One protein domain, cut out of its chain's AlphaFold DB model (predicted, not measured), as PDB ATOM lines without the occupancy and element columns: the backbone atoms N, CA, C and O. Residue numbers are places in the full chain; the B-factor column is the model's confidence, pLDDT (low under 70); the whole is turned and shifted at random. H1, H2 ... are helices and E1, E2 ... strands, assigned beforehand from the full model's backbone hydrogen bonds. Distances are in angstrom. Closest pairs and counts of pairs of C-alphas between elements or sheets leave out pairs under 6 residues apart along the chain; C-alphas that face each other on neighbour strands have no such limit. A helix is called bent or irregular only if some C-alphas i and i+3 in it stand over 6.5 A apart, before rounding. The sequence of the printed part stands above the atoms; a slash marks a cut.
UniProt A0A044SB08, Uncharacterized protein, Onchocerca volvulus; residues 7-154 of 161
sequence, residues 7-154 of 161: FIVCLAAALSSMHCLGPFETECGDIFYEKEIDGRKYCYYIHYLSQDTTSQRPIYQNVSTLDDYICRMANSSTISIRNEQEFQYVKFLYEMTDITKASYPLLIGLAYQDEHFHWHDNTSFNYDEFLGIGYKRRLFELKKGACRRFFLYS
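What this domain is: This is residues 7 to 154 of the 161 residues of an uncharacterized protein of Onchocerca volvulus (UniProt A0A044SB08). What shape do these atoms make? A strongly twisted, branched sheet of six strands makes the core, with H3 over one face and H4 over the opposite face; E4 bends, with E1, E3 and E2 at one end of the sheet and E5 and E6 at the other. H1 and H2 lie beyond the end of E3, H5 grazes the sheet, and residues 18 to 25 stick out as the tip of a long loop. What are the counts and size? The printed part has 148 residues, mixed in class, with five named helices and six strands in the order E1 E2 E3 H1 H2 H3 H4 E4 E5 H5 E6; strand pairs are antiparallel but for parallel E1 and E4. It is compact, with a radius of gyration of the C-alphas of 16.2 A and spans of 53 by 36 by 27 A.

Where its parts are: Where are the first elements? E1, residues 7 to 12, begins at C-alpha 7 (-11.962, -16.833, 9.128); E2 is 33 to 37 and E3 40 to 49, 29.2 A long. Which helices follow? H1 is residues 51 to 56, H2 58 to 61, H3 66 to 73 and H4 84 to 97, 19.9 A long. What comes last? E4 is residues 106 to 113, 19.2 A long, E5 116 to 119, H5 129 to 139, 15.3 A long, and E6 147 to 151, ending at C-alpha 151 (-19.627, -12.977, 12.549).

How they stand to each other: How is the sheet joined? E3, antiparallel, and E4, parallel, lie on opposite sides of E1, with N 10 and O 45 at 2.8 A and N 107 and O 7 at 2.8 A. E2 and E3 form a hairpin, with N 33 and O 44 at 2.7 A. E4 bends by 72 degrees at residue 109 and has E5, its hairpin partner, on one side, N 111 and O 118 at 2.9 A, and antiparallel E6 on the other, N 112 and O 148 at 2.9 A. Where are the helices? H3 is over E1 at a height over the sheet of 8.3 A, its closest C-alphas to E1 being Cys 71 and Cys 10, 5.4 A; H4 is on the opposite face, its closest C-alphas to E3 being Leu 93 and Ile 46, 7.5 A. H4, with residues 84 to 87 alone, and H5 only just touch, only at their ends, with 3 pairs of C-alphas within 8 A, the closest Phe 87 and Phe 130, 7.1 A. H1 and H2 are not on the sheet and touch only at the corner, closest at the C-alphas of Thr 54 and Tyr 60, 5.1 A. How are the helices' backbones? Every O i to N i+4 pair is within hydrogen-bond range in H1, H3 and H4, and H2 is too short for one. H5 is irregular, C-alphas 130 and 133 being 9.2 A apart, with 2 of 7 such pairs and 4 of 8 O i to N i+3 pairs within range.

The domain as a whole: How far does it reach? The two C-alphas farthest apart, Gly 22 and Glu 141, are 54.1 A apart. Is it continuous? The printed part has no cut, and the link E1 to E2, 20 residues, is long. Where is confidence low? Residues 13 to 27, 133 to 137, 140 and 154 are under 70, and the mean pLDDT of the printed part is 81.0.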
ATOM      1  N   PHE A   7     -12.165 -15.545   8.482       85.28
ATOM      2  CA  PHE A   7     -11.962 -16.833   9.128       85.28
ATOM      3  C   PHE A   7     -13.273 -17.618   9.158       85.28
ATOM      4  O   PHE A   7     -14.345 -17.040   9.336       85.28
ATOM      5  N   ILE A   8     -13.191 -18.934   9.007       84.28
ATOM      6  CA  ILE A   8     -14.325 -19.860   9.094       84.28
ATOM      7  C   ILE A   8     -13.941 -20.957  10.075       84.28
ATOM      8  O   ILE A   8     -12.867 -21.533   9.928       84.28
ATOM      9  N   VAL A   9     -14.805 -21.257  11.045       88.42
ATOM     10  CA  VAL A   9     -14.597 -22.391  11.957       88.42
ATOM     11  C   VAL A   9     -15.503 -23.549  11.557       88.42
ATOM     12  O   VAL A   9     -16.723 -23.406  11.461       88.42
ATOM     13  N   CYS A  10     -14.885 -24.707  11.381       89.56
ATOM     14  CA  CYS A  10     -15.530 -25.973  11.104       89.56
ATOM     15  C   CYS A  10     -15.377 -26.924  12.291       89.56
ATOM     16  O   CYS A  10     -14.386 -26.876  13.021       89.56
ATOM     17  N   LEU A  11     -16.352 -27.808  12.455       84.99
ATOM     18  CA  LEU A  11     -16.397 -28.846  13.469       84.99
ATOM     19  C   LEU A  11     -16.603 -30.195  12.776       84.99
ATOM     20  O   LEU A  11     -17.589 -30.400  12.070       84.99
ATOM     21  N   ALA A  12     -15.687 -31.134  12.981       77.65
ATOM     22  CA  ALA A  12     -15.943 -32.542  12.717       77.65
ATOM     23  C   ALA A  12     -16.424 -33.184  14.026       77.65
ATOM     24  O   ALA A  12     -15.769 -33.081  15.069       77.65
ATOM     25  N   ALA A  13     -17.610 -33.796  13.989       65.91
ATOM     26  CA  ALA A  13     -18.170 -34.488  15.142       65.91
ATOM     27  C   ALA A  13     -17.236 -35.640  15.530       65.91
ATOM     28  O   ALA A  13     -17.094 -36.594  14.764       65.91
ATOM     29  N   ALA A  14     -16.583 -35.547  16.695       54.56
ATOM     30  CA  ALA A  14     -15.745 -36.641  17.150       54.56
ATOM     31  C   ALA A  14     -16.581 -37.744  17.794       54.56
ATOM     32  O   ALA A  14     -17.647 -37.536  18.388       54.56
ATOM     33  N   LEU A  15     -16.090 -38.948  17.545       50.35
ATOM     34  CA  LEU A  15     -16.789 -40.201  17.715       50.35
ATOM     35  C   LEU A  15     -17.078 -40.428  19.197       50.35
ATOM     36  O   LEU A  15     -16.200 -40.328  20.052       50.35
ATOM     37  N   SER A  16     -18.346 -40.712  19.495       41.43
ATOM     38  CA  SER A  16     -18.767 -41.178  20.812       41.43
ATOM     39  C   SER A  16     -17.858 -42.313  21.258       41.43
ATOM     40  O   SER A  16     -17.599 -43.227  20.471       41.43
ATOM     41  N   SER A  17     -17.438 -42.266  22.519       35.21
ATOM     42  CA  SER A  17     -16.791 -43.350  23.246       35.21
ATOM     43  C   SER A  17     -17.661 -44.615  23.227       35.21
ATOM     44  O   SER A  17     -18.319 -44.978  24.197       35.21
ATOM     45  N   MET A  18     -17.666 -45.334  22.106       37.45
ATOM     46  CA  MET A  18     -18.004 -46.743  22.108       37.45
ATOM     47  C   MET A  18     -16.795 -47.464  22.685       37.45
ATOM     48  O   MET A  18     -15.882 -47.881  21.976       37.45
ATOM     49  N   HIS A  19     -16.813 -47.605  24.009       39.65
ATOM     50  CA  HIS A  19     -16.126 -48.679  24.711       39.65
ATOM     51  C   HIS A  19     -16.589 -50.024  24.129       39.65
ATOM     52  O   HIS A  19     -17.467 -50.642  24.710       39.65
ATOM     53  N   CYS A  20     -16.087 -50.427  22.953       41.15
ATOM     54  CA  CYS A  20     -16.270 -51.771  22.387       41.15
ATOM     55  C   CYS A  20     -15.424 -52.106  21.137       41.15
ATOM     56  O   CYS A  20     -15.561 -53.223  20.647       41.15
ATOM     57  N   LEU A  21     -14.552 -51.239  20.596       35.50
ATOM     58  CA  LEU A  21     -13.804 -51.569  19.365       35.50
ATOM     59  C   LEU A  21     -12.370 -51.015  19.331       35.50
ATOM     60  O   LEU A  21     -12.120 -50.061  18.613       35.50
ATOM     61  N   GLY A  22     -11.437 -51.666  20.039       33.22
ATOM     62  CA  GLY A  22      -9.989 -51.641  19.745       33.22
ATOM     63  C   GLY A  22      -9.293 -50.265  19.637       33.22
ATOM     64  O   GLY A  22      -9.910 -49.219  19.799       33.22
ATOM     65  N   PRO A  23      -7.974 -50.228  19.394       36.41
ATOM     66  CA  PRO A  23      -7.246 -48.990  19.153       36.41
ATOM     67  C   PRO A  23      -7.489 -48.550  17.705       36.41
ATOM     68  O   PRO A  23      -6.648 -48.734  16.833       36.41
ATOM     69  N   PHE A  24      -8.670 -48.008  17.423       38.46
ATOM     70  CA  PHE A  24      -8.788 -47.016  16.362       38.46
ATOM     71  C   PHE A  24      -8.849 -45.664  17.058       38.46
ATOM     72  O   PHE A  24      -9.915 -45.145  17.376       38.46
ATOM     73  N   GLU A  25      -7.655 -45.166  17.374       43.79
ATOM     74  CA  GLU A  25      -7.387 -43.768  17.680       43.79
ATOM     75  C   GLU A  25      -8.067 -42.912  16.616       43.79
ATOM     76  O   GLU A  25      -7.620 -42.815  15.476       43.79
ATOM     77  N   THR A  26      -9.200 -42.312  16.958       51.42
ATOM     78  CA  THR A  26      -9.800 -41.288  16.110       51.42
ATOM     79  C   THR A  26      -9.122 -39.979  16.458       51.42
ATOM     80  O   THR A  26      -9.725 -39.112  17.088       51.42
ATOM     81  N   GLU A  27      -7.831 -39.897  16.136       67.80
ATOM     82  CA  GLU A  27      -7.093 -38.645  16.159       67.80
ATOM     83  C   GLU A  27      -7.728 -37.709  15.135       67.80
ATOM     84  O   GLU A  27      -8.022 -38.084  13.993       67.80
ATOM     85  N   CYS A  28      -7.987 -36.479  15.564       74.91
ATOM     86  CA  CYS A  28      -8.276 -35.400  14.641       74.91
ATOM     87  C   CYS A  28      -7.104 -35.319  13.645       74.91
ATOM     88  O   CYS A  28      -5.975 -35.104  14.071       74.91
ATOM     89  N   GLY A  29      -7.348 -35.542  12.346       77.97
ATOM     90  CA  GLY A  29      -6.275 -35.491  11.342       77.97
ATOM     91  C   GLY A  29      -5.530 -34.149  11.358       77.97
ATOM     92  O   GLY A  29      -6.064 -33.165  11.861       77.97
ATOM     93  N   ASP A  30      -4.340 -34.085  10.754       81.54
ATOM     94  CA  ASP A  30      -3.326 -33.022  10.938       81.54
ATOM     95  C   ASP A  30      -3.798 -31.557  10.851       81.54
ATOM     96  O   ASP A  30      -3.137 -30.657  11.368       81.54
ATOM     97  N   ILE A  31      -4.912 -31.287  10.168       84.56
ATOM     98  CA  ILE A  31      -5.453 -29.930  10.008       84.56
ATOM     99  C   ILE A  31      -6.417 -29.515  11.130       84.56
ATOM    100  O   ILE A  31      -6.815 -28.352  11.179       84.56
ATOM    101  N   PHE A  32      -6.827 -30.437  12.001       88.05
ATOM    102  CA  PHE A  32      -7.811 -30.208  13.055       88.05
ATOM    103  C   PHE A  32      -7.153 -30.107  14.438       88.05
ATOM    104  O   PHE A  32      -6.238 -30.848  14.780       88.05
ATOM    105  N   TYR A  33      -7.695 -29.228  15.273       90.54
ATOM    106  CA  TYR A  33      -7.371 -29.106  16.687       90.54
ATOM    107  C   TYR A  33      -8.349 -29.931  17.527       90.54
ATOM    108  O   TYR A  33      -9.565 -29.747  17.433       90.54
ATOM    109  N   GLU A  34      -7.823 -30.828  18.360       89.96
ATOM    110  CA  GLU A  34      -8.627 -31.650  19.267       89.96
ATOM    111  C   GLU A  34      -8.957 -30.900  20.568       89.96
ATOM    112  O   GLU A  34      -8.097 -30.264  21.189       89.96
ATOM    113  N   LYS A  35     -10.204 -31.031  21.031       90.70
ATOM    114  CA  LYS A  35     -10.620 -30.612  22.372       90.70
ATOM    115  C   LYS A  35     -11.649 -31.561  22.961       90.70
ATOM    116  O   LYS A  35     -12.639 -31.893  22.321       90.70
ATOM    117  N   GLU A  36     -11.445 -31.933  24.219       89.38
ATOM    118  CA  GLU A  36     -12.455 -32.626  25.013       89.38
ATOM    119  C   GLU A  36     -13.367 -31.619  25.732       89.38
ATOM    120  O   GLU A  36     -12.889 -30.699  26.407       89.38
ATOM    121  N   ILE A  37     -14.678 -31.792  25.562       88.04
ATOM    122  CA  ILE A  37     -15.752 -31.019  26.197       88.04
ATOM    123  C   ILE A  37     -16.785 -32.030  26.698       88.04
ATOM    124  O   ILE A  37     -17.272 -32.854  25.923       88.04
ATOM    125  N   ASP A  38     -17.098 -31.993  27.993       86.81
ATOM    126  CA  ASP A  38     -18.067 -32.892  28.639       86.81
ATOM    127  C   ASP A  38     -17.831 -34.394  28.352       86.81
ATOM    128  O   ASP A  38     -18.765 -35.153  28.080       86.81
ATOM    129  N   GLY A  39     -16.567 -34.837  28.369       84.80
ATOM    130  CA  GLY A  39     -16.191 -36.240  28.134       84.80
ATOM    131  C   GLY A  39     -16.273 -36.693  26.673       84.80
ATOM    132  O   GLY A  39     -16.159 -37.885  26.383       84.80
ATOM    133  N   ARG A  40     -16.507 -35.767  25.737       85.93
ATOM    134  CA  ARG A  40     -16.521 -36.028  24.294       85.93
ATOM    135  C   ARG A  40     -15.406 -35.246  23.626       85.93
ATOM    136  O   ARG A  40     -15.245 -34.053  23.873       85.93
ATOM    137  N   LYS A  41     -14.655 -35.918  22.760       88.03
ATOM    138  CA  LYS A  41     -13.678 -35.257  21.897       88.03
ATOM    139  C   LYS A  41     -14.403 -34.535  20.760       88.03
ATOM    140  O   LYS A  41     -15.490 -34.939  20.351       88.03
ATOM    141  N   TYR A  42     -13.796 -33.471  20.260       89.38
ATOM    142  CA  TYR A  42     -14.260 -32.658  19.139       89.38
ATOM    143  C   TYR A  42     -13.048 -32.208  18.326       89.38
ATOM    144  O   TYR A  42     -12.009 -31.887  18.904       89.38
ATOM    145  N   CYS A  43     -13.189 -32.174  17.000       91.89
ATOM    146  CA  CYS A  43     -12.128 -31.775  16.080       91.89
ATOM    147  C   CYS A  43     -12.511 -30.459  15.398       91.89
ATOM    148  O   CYS A  43     -13.482 -30.410  14.641       91.89
ATOM    149  N   TYR A  44     -11.748 -29.397  15.642       92.93
ATOM    150  CA  TYR A  44     -12.025 -28.048  15.142       92.93
ATOM    151  C   TYR A  44     -11.024 -27.638  14.069       92.93
ATOM    152  O   TYR A  44      -9.831 -27.868  14.212       92.93
ATOM    153  N   TYR A  45     -11.483 -26.972  13.019       90.37
ATOM    154  CA  TYR A  45     -10.621 -26.454  11.959       90.37
ATOM    155  C   TYR A  45     -10.930 -24.982  11.710       90.37
ATOM    156  O   TYR A  45     -12.095 -24.622  11.564       90.37
ATOM    157  N   ILE A  46      -9.900 -24.130  11.644       91.17
ATOM    158  CA  ILE A  46     -10.053 -22.733  11.224       91.17
ATOM    159  C   ILE A  46      -9.463 -22.556   9.832       91.17
ATOM    160  O   ILE A  46      -8.260 -22.706   9.625       91.17
ATOM    161  N   HIS A  47     -10.316 -22.189   8.880       90.89
ATOM    162  CA  HIS A  47      -9.909 -21.845   7.527       90.89
ATOM    163  C   HIS A  47      -9.759 -20.330   7.374       90.89
ATOM    164  O   HIS A  47     -10.663 -19.570   7.726       90.89
ATOM    165  N   TYR A  48      -8.635 -19.894   6.807       89.17
ATOM    166  CA  TYR A  48      -8.364 -18.500   6.463       89.17
ATOM    167  C   TYR A  48      -8.597 -18.265   4.970       89.17
ATOM    168  O   TYR A  48      -7.920 -18.857   4.128       89.17
ATOM    169  N   LEU A  49      -9.513 -17.357   4.634       88.12
ATOM    170  CA  LEU A  49      -9.696 -16.873   3.269       88.12
ATOM    171  C   LEU A  49      -9.073 -15.489   3.119       88.12
ATOM    172  O   LEU A  49      -9.534 -14.521   3.727       88.12
ATOM    173  N   SER A  50      -8.056 -15.389   2.262       84.86
ATOM    174  CA  SER A  50      -7.461 -14.104   1.897       84.86
ATOM    175  C   SER A  50      -8.398 -13.274   1.017       84.86
ATOM    176  O   SER A  50      -9.243 -13.805   0.289       84.86
ATOM    177  N   GLN A  51      -8.179 -11.958   1.023       81.54
ATOM    178  CA  GLN A  51      -8.852 -11.013   0.133       81.54
ATOM    179  C   GLN A  51      -8.727 -11.400  -1.351       81.54
ATOM    180  O   GLN A  51      -9.708 -11.315  -2.094       81.54
ATOM    181  N   ASP A  52      -7.554 -11.865  -1.787       84.42
ATOM    182  CA  ASP A  52      -7.343 -12.300  -3.172       84.42
ATOM    183  C   ASP A  52      -8.215 -13.506  -3.517       84.42
ATOM    184  O   ASP A  52      -8.899 -13.529  -4.544       84.42
ATOM    185  N   THR A  53      -8.265 -14.484  -2.610       84.20
ATOM    186  CA  THR A  53      -9.042 -15.710  -2.804       84.20
ATOM    187  C   THR A  53     -10.540 -15.412  -2.881       84.20
ATOM    188  O   THR A  53     -11.226 -15.927  -3.768       84.20
ATOM    189  N   THR A  54     -11.062 -14.560  -1.990       81.05
ATOM    190  CA  THR A  54     -12.486 -14.179  -1.997       81.05
ATOM    191  C   THR A  54     -12.858 -13.333  -3.214       81.05
ATOM    192  O   THR A  54     -13.986 -13.412  -3.704       81.05
ATOM    193  N   SER A  55     -11.914 -12.559  -3.753       80.68
ATOM    194  CA  SER A  55     -12.135 -11.737  -4.949       80.68
ATOM    195  C   SER A  55     -12.165 -12.565  -6.235       80.68
ATOM    196  O   SER A  55     -12.986 -12.299  -7.108       80.68
ATOM    197  N   GLN A  56     -11.315 -13.588  -6.346       84.83
ATOM    198  CA  GLN A  56     -11.177 -14.393  -7.568       84.83
ATOM    199  C   GLN A  56     -12.235 -15.491  -7.721       84.83
ATOM    200  O   GLN A  56     -12.471 -15.962  -8.833       84.83
ATOM    201  N   ARG A  57     -12.870 -15.931  -6.628       82.67
ATOM    202  CA  ARG A  57     -13.828 -17.044  -6.648       82.67
ATOM    203  C   ARG A  57     -15.244 -16.557  -6.329       82.67
ATOM    204  O   ARG A  57     -15.529 -16.298  -5.162       82.67
ATOM    205  N   PRO A  58     -16.163 -16.509  -7.313       82.75
ATOM    206  CA  PRO A  58     -17.539 -16.053  -7.096       82.75
ATOM    207  C   PRO A  58     -18.270 -16.796  -5.972       82.75
ATOM    208  O   PRO A  58     -19.008 -16.185  -5.204       82.75
ATOM    209  N   ILE A  59     -18.013 -18.100  -5.811       82.85
ATOM    210  CA  ILE A  59     -18.603 -18.902  -4.731       82.85
ATOM    211  C   ILE A  59     -18.223 -18.390  -3.332       82.85
ATOM    212  O   ILE A  59     -19.039 -18.450  -2.418       82.85
ATOM    213  N   TYR A  60     -17.038 -17.792  -3.172       83.59
ATOM    214  CA  TYR A  60     -16.584 -17.219  -1.898       83.59
ATOM    215  C   TYR A  60     -17.172 -15.845  -1.596       83.59
ATOM    216  O   TYR A  60     -17.015 -15.322  -0.495       83.59
ATOM    217  N   GLN A  61     -17.893 -15.262  -2.548       79.06
ATOM    218  CA  GLN A  61     -18.600 -14.006  -2.342       79.06
ATOM    219  C   GLN A  61     -19.987 -14.236  -1.723       79.06
ATOM    220  O   GLN A  61     -20.566 -13.292  -1.175       79.06
ATOM    221  N   ASN A  62     -20.503 -15.474  -1.761       84.95
ATOM    222  CA  ASN A  62     -21.785 -15.836  -1.167       84.95
ATOM    223  C   ASN A  62     -21.639 -16.272   0.300       84.95
ATOM    224  O   ASN A  62     -21.564 -17.452   0.625       84.95
ATOM    225  N   VAL A  63     -21.688 -15.290   1.194       84.02
ATOM    226  CA  VAL A  63     -21.581 -15.471   2.652       84.02
ATOM    227  C   VAL A  63     -22.669 -16.387   3.224       84.02
ATOM    228  O   VAL A  63     -22.460 -16.984   4.273       84.02
ATOM    229  N   SER A  64     -23.823 -16.506   2.557       83.36
ATOM    230  CA  SER A  64     -24.943 -17.311   3.069       83.36
ATOM    231  C   SER A  64     -24.636 -18.807   3.159       83.36
ATOM    232  O   SER A  64     -25.222 -19.477   4.001       83.36
ATOM    233  N   THR A  65     -23.711 -19.305   2.331       85.62
ATOM    234  CA  THR A  65     -23.349 -20.730   2.235       85.62
ATOM    235  C   THR A  65     -21.836 -20.962   2.283       85.62
ATOM    236  O   THR A  65     -21.371 -22.060   1.985       85.62
ATOM    237  N   LEU A  66     -21.048 -19.918   2.556       89.19
ATOM    238  CA  LEU A  66     -19.594 -19.961   2.414       89.19
ATOM    239  C   LEU A  66     -18.946 -20.929   3.406       89.19
ATOM    240  O   LEU A  66     -18.114 -21.743   3.021       89.19
ATOM    241  N   ASP A  67     -19.325 -20.835   4.674       90.29
ATOM    242  CA  ASP A  67     -18.819 -21.700   5.732       90.29
ATOM    243  C   ASP A  67     -19.191 -23.160   5.488       90.29
ATOM    244  O   ASP A  67     -18.314 -24.015   5.508       90.29
ATOM    245  N   ASP A  68     -20.453 -23.443   5.159       90.09
ATOM    246  CA  ASP A  68     -20.894 -24.798   4.815       90.09
ATOM    247  C   ASP A  68     -20.107 -25.375   3.629       90.09
ATOM    248  O   ASP A  68     -19.627 -26.506   3.701       90.09
ATOM    249  N   TYR A  69     -19.881 -24.584   2.575       90.85
ATOM    250  CA  TYR A  69     -19.076 -25.013   1.431       90.85
ATOM    251  C   TYR A  69     -17.636 -25.368   1.834       90.85
ATOM    252  O   TYR A  69     -17.139 -26.435   1.471       90.85
ATOM    253  N   ILE A  70     -16.966 -24.496   2.594       91.42
ATOM    254  CA  ILE A  70     -15.583 -24.714   3.043       91.42
ATOM    255  C   ILE A  70     -15.492 -25.925   3.979       91.42
ATOM    256  O   ILE A  70     -14.635 -26.784   3.779       91.42
ATOM    257  N   CYS A  71     -16.388 -26.034   4.959       91.58
ATOM    258  CA  CYS A  71     -16.355 -27.118   5.935       91.58
ATOM    259  C   CYS A  71     -16.651 -28.480   5.300       91.58
ATOM    260  O   CYS A  71     -15.972 -29.463   5.617       91.58
ATOM    261  N   ARG A  72     -17.569 -28.545   4.327       90.50
ATOM    262  CA  ARG A  72     -17.835 -29.783   3.579       90.50
ATOM    263  C   ARG A  72     -16.632 -30.264   2.780       90.50
ATOM    264  O   ARG A  72     -16.412 -31.469   2.722       90.50
ATOM    265  N   MET A  73     -15.823 -29.362   2.214       88.32
ATOM    266  CA  MET A  73     -14.571 -29.760   1.550       88.32
ATOM    267  C   MET A  73     -13.575 -30.419   2.516       88.32
ATOM    268  O   MET A  73     -12.748 -31.213   2.079       88.32
ATOM    269  N   ALA A  74     -13.671 -30.124   3.814       86.28
ATOM    270  CA  ALA A  74     -12.879 -30.743   4.875       86.28
ATOM    271  C   ALA A  74     -13.608 -31.907   5.583       86.28
ATOM    272  O   ALA A  74     -13.203 -32.290   6.677       86.28
ATOM    273  N   ASN A  75     -14.686 -32.460   5.002       86.71
ATOM    274  CA  ASN A  75     -15.529 -33.501   5.616       86.71
ATOM    275  C   ASN A  75     -16.023 -33.137   7.031       86.71
ATOM    276  O   ASN A  75     -16.067 -33.970   7.935       86.71
ATOM    277  N   SER A  76     -16.396 -31.875   7.223       89.06
ATOM    278  CA  SER A  76     -16.837 -31.316   8.502       89.06
ATOM    279  C   SER A  76     -18.097 -30.467   8.321       89.06
ATOM    280  O   SER A  76     -18.511 -30.180   7.194       89.06
ATOM    281  N   SER A  77     -18.727 -30.062   9.421       90.69
ATOM    282  CA  SER A  77     -19.833 -29.105   9.410       90.69
ATOM    283  C   SER A  77     -19.352 -27.724   9.834       90.69
ATOM    284  O   SER A  77     -18.322 -27.575  10.489       90.69
ATOM    285  N   THR A  78     -20.112 -26.689   9.486       91.46
ATOM    286  CA  THR A  78     -19.944 -25.394  10.152       91.46
ATOM    287  C   THR A  78     -20.264 -25.525  11.641       91.46
ATOM    288  O   THR A  78     -21.052 -26.385  12.046       91.46
ATOM    289  N   ILE A  79     -19.612 -24.713  12.463       92.97
ATOM    290  CA  ILE A  79     -19.700 -24.830  13.913       92.97
ATOM    291  C   ILE A  79     -21.045 -24.347  14.474       92.97
ATOM    292  O   ILE A  79     -21.542 -23.274  14.113       92.97
ATOM    293  N   SER A  80     -21.569 -25.103  15.438       92.74
ATOM    294  CA  SER A  80     -22.505 -24.627  16.455       92.74
ATOM    295  C   SER A  80     -21.779 -24.409  17.783       92.74
ATOM    296  O   SER A  80     -20.848 -25.136  18.113       92.74
ATOM    297  N   ILE A  81     -22.174 -23.379  18.537       92.95
ATOM    298  CA  ILE A  81     -21.625 -23.097  19.870       92.95
ATOM    299  C   ILE A  81     -22.655 -23.543  20.906       92.95
ATOM    300  O   ILE A  81     -23.736 -22.961  21.010       92.95
ATOM    301  N   ARG A  82     -22.327 -24.594  21.657       91.55
ATOM    302  CA  ARG A  82     -23.268 -25.315  22.528       91.55
ATOM    303  C   ARG A  82     -23.169 -24.916  23.993       91.55
ATOM    304  O   ARG A  82     -24.141 -25.080  24.723       91.55
ATOM    305  N   ASN A  83     -22.012 -24.419  24.423       92.43
ATOM    306  CA  ASN A  83     -21.763 -23.985  25.793       92.43
ATOM    307  C   ASN A  83     -20.595 -22.981  25.862       92.43
ATOM    308  O   ASN A  83     -19.893 -22.738  24.876       92.43
ATOM    309  N   GLU A  84     -20.377 -22.422  27.054       92.96
ATOM    310  CA  GLU A  84     -19.288 -21.480  27.343       92.96
ATOM    311  C   GLU A  84     -17.898 -22.075  27.068       92.96
ATOM    312  O   GLU A  84     -17.024 -21.394  26.534       92.96
ATOM    313  N   GLN A  85     -17.682 -23.357  27.385       93.64
ATOM    314  CA  GLN A  85     -16.384 -24.009  27.189       93.64
ATOM    315  C   GLN A  85     -16.007 -24.083  25.703       93.64
ATOM    316  O   GLN A  85     -14.862 -23.813  25.338       93.64
ATOM    317  N   GLU A  86     -16.972 -24.413  24.844       93.24
ATOM    318  CA  GLU A  86     -16.811 -24.409  23.393       93.24
ATOM    319  C   GLU A  86     -16.571 -22.994  22.866       93.24
ATOM    320  O   GLU A  86     -15.645 -22.786  22.084       93.24
ATOM    321  N   PHE A  87     -17.333 -22.004  23.340       92.85
ATOM    322  CA  PHE A  87     -17.137 -20.606  22.956       92.85
ATOM    323  C   PHE A  87     -15.721 -20.108  23.279       92.85
ATOM    324  O   PHE A  87     -15.045 -19.562  22.402       92.85
ATOM    325  N   GLN A  88     -15.236 -20.340  24.502       92.70
ATOM    326  CA  GLN A  88     -13.886 -19.937  24.905       92.70
ATOM    327  C   GLN A  88     -12.804 -20.666  24.108       92.70
ATOM    328  O   GLN A  88     -11.772 -20.077  23.788       92.70
ATOM    329  N   TYR A  89     -13.036 -21.926  23.735       93.33
ATOM    330  CA  TYR A  89     -12.094 -22.662  22.901       93.33
ATOM    331  C   TYR A  89     -12.041 -22.128  21.462       93.33
ATOM    332  O   TYR A  89     -10.954 -21.909  20.931       93.33
ATOM    333  N   VAL A  90     -13.189 -21.830  20.848       92.55
ATOM    334  CA  VAL A  90     -13.256 -21.204  19.514       92.55
ATOM    335  C   VAL A  90     -12.580 -19.837  19.516       92.55
ATOM    336  O   VAL A  90     -11.825 -19.520  18.598       92.55
ATOM    337  N   LYS A  91     -12.803 -19.044  20.569       91.31
ATOM    338  CA  LYS A  91     -12.108 -17.774  20.791       91.31
ATOM    339  C   LYS A  91     -10.592 -17.960  20.858       91.31
ATOM    340  O   LYS A  91      -9.869 -17.241  20.178       91.31
ATOM    341  N   PHE A  92     -10.118 -18.934  21.629       91.08
ATOM    342  CA  PHE A  92      -8.694 -19.248  21.728       91.08
ATOM    343  C   PHE A  92      -8.090 -19.626  20.366       91.08
ATOM    344  O   PHE A  92      -7.060 -19.078  19.977       91.08
ATOM    345  N   LEU A  93      -8.749 -20.506  19.602       91.67
ATOM    346  CA  LEU A  93      -8.296 -20.875  18.258       91.67
ATOM    347  C   LEU A  93      -8.246 -19.661  17.320       91.67
ATOM    348  O   LEU A  93      -7.285 -19.496  16.565       91.67
ATOM    349  N   TYR A  94      -9.258 -18.796  17.378       90.40
ATOM    350  CA  TYR A  94      -9.294 -17.557  16.607       90.40
ATOM    351  C   TYR A  94      -8.119 -16.636  16.949       90.40
ATOM    352  O   TYR A  94      -7.413 -16.201  16.045       90.40
ATOM    353  N   GLU A  95      -7.864 -16.389  18.234       87.23
ATOM    354  CA  GLU A  95      -6.770 -15.525  18.697       87.23
ATOM    355  C   GLU A  95      -5.388 -16.071  18.308       87.23
ATOM    356  O   GLU A  95      -4.488 -15.291  17.997       87.23
ATOM    357  N   MET A  96      -5.214 -17.396  18.280       87.21
ATOM    358  CA  MET A  96      -3.985 -18.017  17.772       87.21
ATOM    359  C   MET A  96      -3.825 -17.874  16.256       87.21
ATOM    360  O   MET A  96      -2.700 -17.788  15.767       87.21
ATOM    361  N   THR A  97      -4.931 -17.874  15.507       86.30
ATOM    362  CA  THR A  97      -4.901 -17.823  14.037       86.30
ATOM    363  C   THR A  97      -4.773 -16.385  13.524       86.30
ATOM    364  O   THR A  97      -4.045 -16.127  12.565       86.30
ATOM    365  N   ASP A  98      -5.426 -15.422  14.176       82.90
ATOM    366  CA  ASP A  98      -5.293 -13.990  13.898       82.90
ATOM    367  C   ASP A  98      -4.025 -13.416  14.550       82.90
ATOM    368  O   ASP A  98      -4.070 -12.543  15.416       82.90
ATOM    369  N   ILE A  99      -2.861 -13.922  14.129       74.25
ATOM    370  CA  ILE A  99      -1.542 -13.568  14.688       74.25
ATOM    371  C   ILE A  99      -1.286 -12.055  14.603       74.25
ATOM    372  O   ILE A  99      -0.636 -11.473  15.474       74.25
ATOM    373  N   THR A 100      -1.814 -11.395  13.568       74.35
ATOM    374  CA  THR A 100      -1.689  -9.944  13.373       74.35
ATOM    375  C   THR A 100      -2.627  -9.137  14.271       74.35
ATOM    376  O   THR A 100      -2.506  -7.912  14.313       74.35
ATOM    377  N   LYS A 101      -3.543  -9.800  14.993       73.81
ATOM    378  CA  LYS A 101      -4.622  -9.193  15.784       73.81
ATOM    379  C   LYS A 101      -5.445  -8.203  14.964       73.81
ATOM    380  O   LYS A 101      -5.939  -7.201  15.489       73.81
ATOM    381  N   ALA A 102      -5.579  -8.463  13.665       76.10
ATOM    382  CA  ALA A 102      -6.293  -7.592  12.743       76.10
ATOM    383  C   ALA A 102      -7.813  -7.612  12.974       76.10
ATOM    384  O   ALA A 102      -8.541  -6.827  12.367       76.10
ATOM    385  N   SER A 103      -8.294  -8.474  13.875       80.17
ATOM    386  CA  SER A 103      -9.698  -8.658  14.221       80.17
ATOM    387  C   SER A 103     -10.532  -9.012  12.992       80.17
ATOM    388  O   SER A 103     -11.629  -8.481  12.787       80.17
ATOM    389  N   TYR A 104      -9.995  -9.885  12.131       84.92
ATOM    390  CA  TYR A 104     -10.684 -10.283  10.908       84.92
ATOM    391  C   TYR A 104     -12.010 -10.992  11.222       84.92
ATOM    392  O   TYR A 104     -12.092 -11.726  12.210       84.92
ATOM    393  N   PRO A 105     -13.047 -10.807  10.387       87.56
ATOM    394  CA  PRO A 105     -14.337 -11.434  10.599       87.56
ATOM    395  C   PRO A 105     -14.246 -12.952  10.776       87.56
ATOM    396  O   PRO A 105     -13.654 -13.623   9.932       87.56
ATOM    397  N   LEU A 106     -14.878 -13.493  11.820       90.04
ATOM    398  CA  LEU A 106     -15.003 -14.941  12.017       90.04
ATOM    399  C   LEU A 106     -16.433 -15.400  11.740       90.04
ATOM    400  O   LEU A 106     -17.321 -15.166  12.560       90.04
ATOM    401  N   LEU A 107     -16.649 -16.047  10.598       91.05
ATOM    402  CA  LEU A 107     -17.930 -16.625  10.210       91.05
ATOM    403  C   LEU A 107     -18.163 -17.943  10.959       91.05
ATOM    404  O   LEU A 107     -17.310 -18.832  10.954       91.05
ATOM    405  N   ILE A 108     -19.334 -18.056  11.583       92.09
ATOM    406  CA  ILE A 108     -19.798 -19.256  12.294       92.09
ATOM    407  C   ILE A 108     -21.137 -19.731  11.720       92.09
ATOM    408  O   ILE A 108     -21.796 -18.992  10.987       92.09
ATOM    409  N   GLY A 109     -21.587 -20.923  12.117       92.50
ATOM    410  CA  GLY A 109     -22.793 -21.571  11.597       92.50
ATOM    411  C   GLY A 109     -24.123 -20.885  11.920       92.50
ATOM    412  O   GLY A 109     -25.166 -21.378  11.493       92.50
ATOM    413  N   LEU A 110     -24.120 -19.768  12.650       91.72
ATOM    414  CA  LEU A 110     -25.328 -19.097  13.117       91.72
ATOM    415  C   LEU A 110     -25.952 -18.205  12.037       91.72
ATOM    416  O   LEU A 110     -25.299 -17.321  11.469       91.72
ATOM    417  N   ALA A 111     -27.256 -18.369  11.838       89.56
ATOM    418  CA  ALA A 111     -28.094 -17.422  11.119       89.56
ATOM    419  C   ALA A 111     -29.269 -16.946  11.978       89.56
ATOM    420  O   ALA A 111     -29.707 -17.619  12.912       89.56
ATOM    421  N   TYR A 112     -29.752 -15.754  11.642       86.62
ATOM    422  CA  TYR A 112     -31.006 -15.198  12.122       86.62
ATOM    423  C   TYR A 112     -31.932 -14.973  10.931       86.62
ATOM    424  O   TYR A 112     -31.577 -14.255   9.991       86.62
ATOM    425  N   GLN A 113     -33.109 -15.577  10.977       84.80
ATOM    426  CA  GLN A 113     -34.131 -15.518   9.936       84.80
ATOM    427  C   GLN A 113     -35.494 -15.702  10.597       84.80
ATOM    428  O   GLN A 113     -35.638 -16.509  11.513       84.80
ATOM    429  N   ASP A 114     -36.479 -14.932  10.137       83.12
ATOM    430  CA  ASP A 114     -37.865 -15.020  10.607       83.12
ATOM    431  C   ASP A 114     -37.986 -14.970  12.139       83.12
ATOM    432  O   ASP A 114     -38.733 -15.733  12.739       83.12
ATOM    433  N   GLU A 115     -37.228 -14.059  12.758       80.97
ATOM    434  CA  GLU A 115     -37.195 -13.798  14.208       80.97
ATOM    435  C   GLU A 115     -36.579 -14.904  15.079       80.97
ATOM    436  O   GLU A 115     -36.613 -14.823  16.305       80.97
ATOM    437  N   HIS A 116     -35.951 -15.905  14.464       85.51
ATOM    438  CA  HIS A 116     -35.344 -17.025  15.175       85.51
ATOM    439  C   HIS A 116     -33.871 -17.191  14.813       85.51
ATOM    440  O   HIS A 116     -33.453 -16.970  13.674       85.51
ATOM    441  N   PHE A 117     -33.091 -17.634  15.795       88.44
ATOM    442  CA  PHE A 117     -31.741 -18.133  15.575       88.44
ATOM    443  C   PHE A 117     -31.768 -19.603  15.177       88.44
ATOM    444  O   PHE A 117     -32.542 -20.389  15.722       88.44
ATOM    445  N   HIS A 118     -30.888 -19.977  14.260       89.87
ATOM    446  CA  HIS A 118     -30.689 -21.362  13.852       89.87
ATOM    447  C   HIS A 118     -29.222 -21.599  13.538       89.87
ATOM    448  O   HIS A 118     -28.563 -20.810  12.850       89.87
ATOM    449  N   TRP A 119     -28.730 -22.725  14.037       92.30
ATOM    450  CA  TRP A 119     -27.467 -23.279  13.602       92.30
ATOM    451  C   TRP A 119     -27.667 -23.996  12.271       92.30
ATOM    452  O   TRP A 119     -28.629 -24.737  12.082       92.30
ATOM    453  N   HIS A 120     -26.749 -23.781  11.340       89.00
ATOM    454  CA  HIS A 120     -26.798 -24.388  10.012       89.00
ATOM    455  C   HIS A 120     -26.636 -25.924  10.050       89.00
ATOM    456  O   HIS A 120     -27.053 -26.613   9.124       89.00
ATOM    457  N   ASP A 121     -26.058 -26.477  11.120       87.18
ATOM    458  CA  ASP A 121     -25.960 -27.923  11.366       87.18
ATOM    459  C   ASP A 121     -27.228 -28.525  12.019       87.18
ATOM    460  O   ASP A 121     -27.270 -29.725  12.282       87.18
ATOM    461  N   ASN A 122     -28.268 -27.714  12.256       88.19
ATOM    462  CA  ASN A 122     -29.503 -28.061  12.974       88.19
ATOM    463  C   ASN A 122     -29.323 -28.436  14.456       88.19
ATOM    464  O   ASN A 122     -30.248 -28.977  15.069       88.19
ATOM    465  N   THR A 123     -28.177 -28.129  15.066       88.99
ATOM    466  CA  THR A 123     -28.014 -28.234  16.520       88.99
ATOM    467  C   THR A 123     -29.002 -27.298  17.227       88.99
ATOM    468  O   THR A 123     -29.360 -26.233  16.719       88.99
ATOM    469  N   SER A 124     -29.475 -27.676  18.416       90.95
ATOM    470  CA  SER A 124     -30.381 -26.830  19.202       90.95
ATOM    471  C   SER A 124     -29.693 -25.542  19.672       90.95
ATOM    472  O   SER A 124     -28.585 -25.572  20.209       90.95
ATOM    473  N   PHE A 125     -30.363 -24.400  19.506       89.29
ATOM    474  CA  PHE A 125     -29.868 -23.103  19.970       89.29
ATOM    475  C   PHE A 125     -30.192 -22.898  21.462       89.29
ATOM    476  O   PHE A 125     -31.192 -22.278  21.807       89.29
ATOM    477  N   ASN A 126     -29.356 -23.463  22.341       89.02
ATOM    478  CA  ASN A 126     -29.581 -23.475  23.798       89.02
ATOM    479  C   ASN A 126     -28.595 -22.609  24.603       89.02
ATOM    480  O   ASN A 126     -28.725 -22.513  25.820       89.02
ATOM    481  N   TYR A 127     -27.608 -21.999  23.950       90.20
ATOM    482  CA  TYR A 127     -26.603 -21.146  24.580       90.20
ATOM    483  C   TYR A 127     -26.428 -19.886  23.730       90.20
ATOM    484  O   TYR A 127     -26.158 -19.982  22.535       90.20
ATOM    485  N   ASP A 128     -26.631 -18.711  24.330       88.83
ATOM    486  CA  ASP A 128     -26.711 -17.430  23.616       88.83
ATOM    487  C   ASP A 128     -25.895 -16.299  24.269       88.83
ATOM    488  O   ASP A 128     -25.904 -15.163  23.780       88.83
ATOM    489  N   GLU A 129     -25.171 -16.594  25.353       88.04
ATOM    490  CA  GLU A 129     -24.417 -15.599  26.125       88.04
ATOM    491  C   GLU A 129     -23.322 -14.930  25.279       88.04
ATOM    492  O   GLU A 129     -23.097 -13.720  25.393       88.04
ATOM    493  N   PHE A 130     -22.734 -15.671  24.332       86.79
ATOM    494  CA  PHE A 130     -21.724 -15.166  23.397       86.79
ATOM    495  C   PHE A 130     -22.224 -14.047  22.469       86.79
ATOM    496  O   PHE A 130     -21.417 -13.287  21.933       86.79
ATOM    497  N   LEU A 131     -23.540 -13.912  22.254       83.42
ATOM    498  CA  LEU A 131     -24.083 -12.853  21.397       83.42
ATOM    499  C   LEU A 131     -23.870 -11.464  22.010       83.42
ATOM    500  O   LEU A 131     -23.776 -10.471  21.289       83.42
ATOM    501  N   GLY A 132     -23.789 -11.367  23.337       75.36
ATOM    502  CA  GLY A 132     -23.748 -10.091  24.041       75.36
ATOM    503  C   GLY A 132     -25.003  -9.226  23.820       75.36
ATOM    504  O   GLY A 132     -25.854  -9.455  22.957       75.36
ATOM    505  N   ILE A 133     -25.138  -8.167  24.618       61.58
ATOM    506  CA  ILE A 133     -26.328  -7.293  24.593       61.58
ATOM    507  C   ILE A 133     -26.400  -6.474  23.290       61.58
ATOM    508  O   ILE A 133     -27.481  -6.229  22.748       61.58
ATOM    509  N   GLY A 134     -25.243  -6.055  22.764       64.11
ATOM    510  CA  GLY A 134     -25.156  -5.166  21.602       64.11
ATOM    511  C   GLY A 134     -25.652  -5.791  20.295       64.11
ATOM    512  O   GLY A 134     -26.252  -5.095  19.475       64.11
ATOM    513  N   TYR A 135     -25.453  -7.098  20.085       69.59
ATOM    514  CA  TYR A 135     -25.985  -7.765  18.895       69.59
ATOM    515  C   TYR A 135     -27.493  -7.951  18.965       69.59
ATOM    516  O   TYR A 135     -28.160  -7.648  17.979       69.59
ATOM    517  N   LYS A 136     -28.037  -8.352  20.123       68.86
ATOM    518  CA  LYS A 136     -29.485  -8.544  20.306       68.86
ATOM    519  C   LYS A 136     -30.278  -7.289  19.913       68.86
ATOM    520  O   LYS A 136     -31.294  -7.397  19.238       68.86
ATOM    521  N   ARG A 137     -29.763  -6.088  20.217       67.32
ATOM    522  CA  ARG A 137     -30.384  -4.812  19.803       67.32
ATOM    523  C   ARG A 137     -30.454  -4.608  18.285       67.32
ATOM    524  O   ARG A 137     -31.447  -4.086  17.800       67.32
ATOM    525  N   ARG A 138     -29.431  -5.026  17.536       71.35
ATOM    526  CA  ARG A 138     -29.357  -4.828  16.073       71.35
ATOM    527  C   ARG A 138     -30.281  -5.759  15.283       71.35
ATOM    528  O   ARG A 138     -30.481  -5.548  14.092       71.35
ATOM    529  N   LEU A 139     -30.828  -6.797  15.916       72.83
ATOM    530  CA  LEU A 139     -31.710  -7.762  15.252       72.83
ATOM    531  C   LEU A 139     -33.138  -7.239  15.083       72.83
ATOM    532  O   LEU A 139     -33.790  -7.606  14.111       72.83
ATOM    533  N   PHE A 140     -33.584  -6.322  15.950       65.42
ATOM    534  CA  PHE A 140     -34.894  -5.667  15.831       65.42
ATOM    535  C   PHE A 140     -35.039  -4.820  14.555       65.42
ATOM    536  O   PHE A 140     -36.150  -4.493  14.155       65.42
ATOM    537  N   GLU A 141     -33.930  -4.472  13.900       71.30
ATOM    538  CA  GLU A 141     -33.922  -3.698  12.653       71.30
ATOM    539  C   GLU A 141     -34.120  -4.572  11.399       71.30
ATOM    540  O   GLU A 141     -34.236  -4.053  10.285       71.30
ATOM    541  N   LEU A 142     -34.135  -5.902  11.542       72.67
ATOM    542  CA  LEU A 142     -34.255  -6.815  10.409       72.67
ATOM    543  C   LEU A 142     -35.708  -6.944   9.954       72.67
ATOM    544  O   LEU A 142     -36.609  -7.256  10.726       72.67
ATOM    545  N   LYS A 143     -35.924  -6.740   8.652       70.83
ATOM    546  CA  LYS A 143     -37.223  -6.982   8.021       70.83
ATOM    547  C   LYS A 143     -37.561  -8.471   8.087       70.83
ATOM    548  O   LYS A 143     -36.689  -9.313   7.885       70.83
ATOM    549  N   LYS A 144     -38.842  -8.790   8.280       72.90
ATOM    550  CA  LYS A 144     -39.359 -10.160   8.149       72.90
ATOM    551  C   LYS A 144     -38.936 -10.770   6.801       72.90
ATOM    552  O   LYS A 144     -39.000 -10.084   5.780       72.90
ATOM    553  N   GLY A 145     -38.479 -12.024   6.804       76.17
ATOM    554  CA  GLY A 145     -37.903 -12.701   5.637       76.17
ATOM    555  C   GLY A 145     -36.430 -12.378   5.342       76.17
ATOM    556  O   GLY A 145     -35.846 -12.994   4.454       76.17
ATOM    557  N   ALA A 146     -35.797 -11.442   6.058       79.31
ATOM    558  CA  ALA A 146     -34.358 -11.233   5.935       79.31
ATOM    559  C   ALA A 146     -33.593 -12.341   6.677       79.31
ATOM    560  O   ALA A 146     -33.863 -12.614   7.844       79.31
ATOM    561  N   CYS A 147     -32.602 -12.932   6.008       81.59
ATOM    562  CA  CYS A 147     -31.630 -13.834   6.620       81.59
ATOM    563  C   CYS A 147     -30.318 -13.076   6.866       81.59
ATOM    564  O   CYS A 147     -29.811 -12.393   5.969       81.59
ATOM    565  N   ARG A 148     -29.749 -13.190   8.069       84.94
ATOM    566  CA  ARG A 148     -28.453 -12.596   8.418       84.94
ATOM    567  C   ARG A 148     -27.523 -13.641   9.017       84.94
ATOM    568  O   ARG A 148     -27.868 -14.292   9.996       84.94
ATOM    569  N   ARG A 149     -26.322 -13.753   8.446       86.75
ATOM    570  CA  ARG A 149     -25.225 -14.573   8.980       86.75
ATOM    571  C   ARG A 149     -24.483 -13.829  10.085       86.75
ATOM    572  O   ARG A 149     -24.376 -12.598  10.041       86.75
ATOM    573  N   PHE A 150     -23.983 -14.573  11.064       84.23
ATOM    574  CA  PHE A 150     -23.276 -14.018  12.211       84.23
ATOM    575  C   PHE A 150     -21.758 -14.097  12.046       84.23
ATOM    576  O   PHE A 150     -21.217 -15.128  11.650       84.23
ATOM    577  N   PHE A 151     -21.078 -13.013  12.419       85.91
ATOM    578  CA  PHE A 151     -19.627 -12.977  12.549       85.91
ATOM    579  C   PHE A 151     -19.275 -12.732  14.016       85.91
ATOM    580  O   PHE A 151     -19.620 -11.678  14.557       85.91
ATOM    581  N   LEU A 152     -18.611 -13.697  14.658       84.00
ATOM    582  CA  LEU A 152     -18.313 -13.655  16.094       84.00
ATOM    583  C   LEU A 152     -17.427 -12.462  16.448       84.00
ATOM    584  O   LEU A 152     -17.741 -11.666  17.330       84.00
ATOM    585  N   TYR A 153     -16.378 -12.294  15.657       76.88
ATOM    586  CA  TYR A 153     -15.582 -11.084  15.603       76.88
ATOM    587  C   TYR A 153     -15.979 -10.362  14.331       76.88
ATOM    588  O   TYR A 153     -16.045 -10.966  13.267       76.88
ATOM    589  N   SER A 154     -16.308  -9.086  14.443       62.77
ATOM    590  CA  SER A 154     -16.366  -8.178  13.305       62.77
ATOM    591  C   SER A 154     -15.432  -7.030  13.647       62.77
ATOM    592  O   SER A 154     -15.540  -6.514  14.765       62.77
TER     593      SER A 154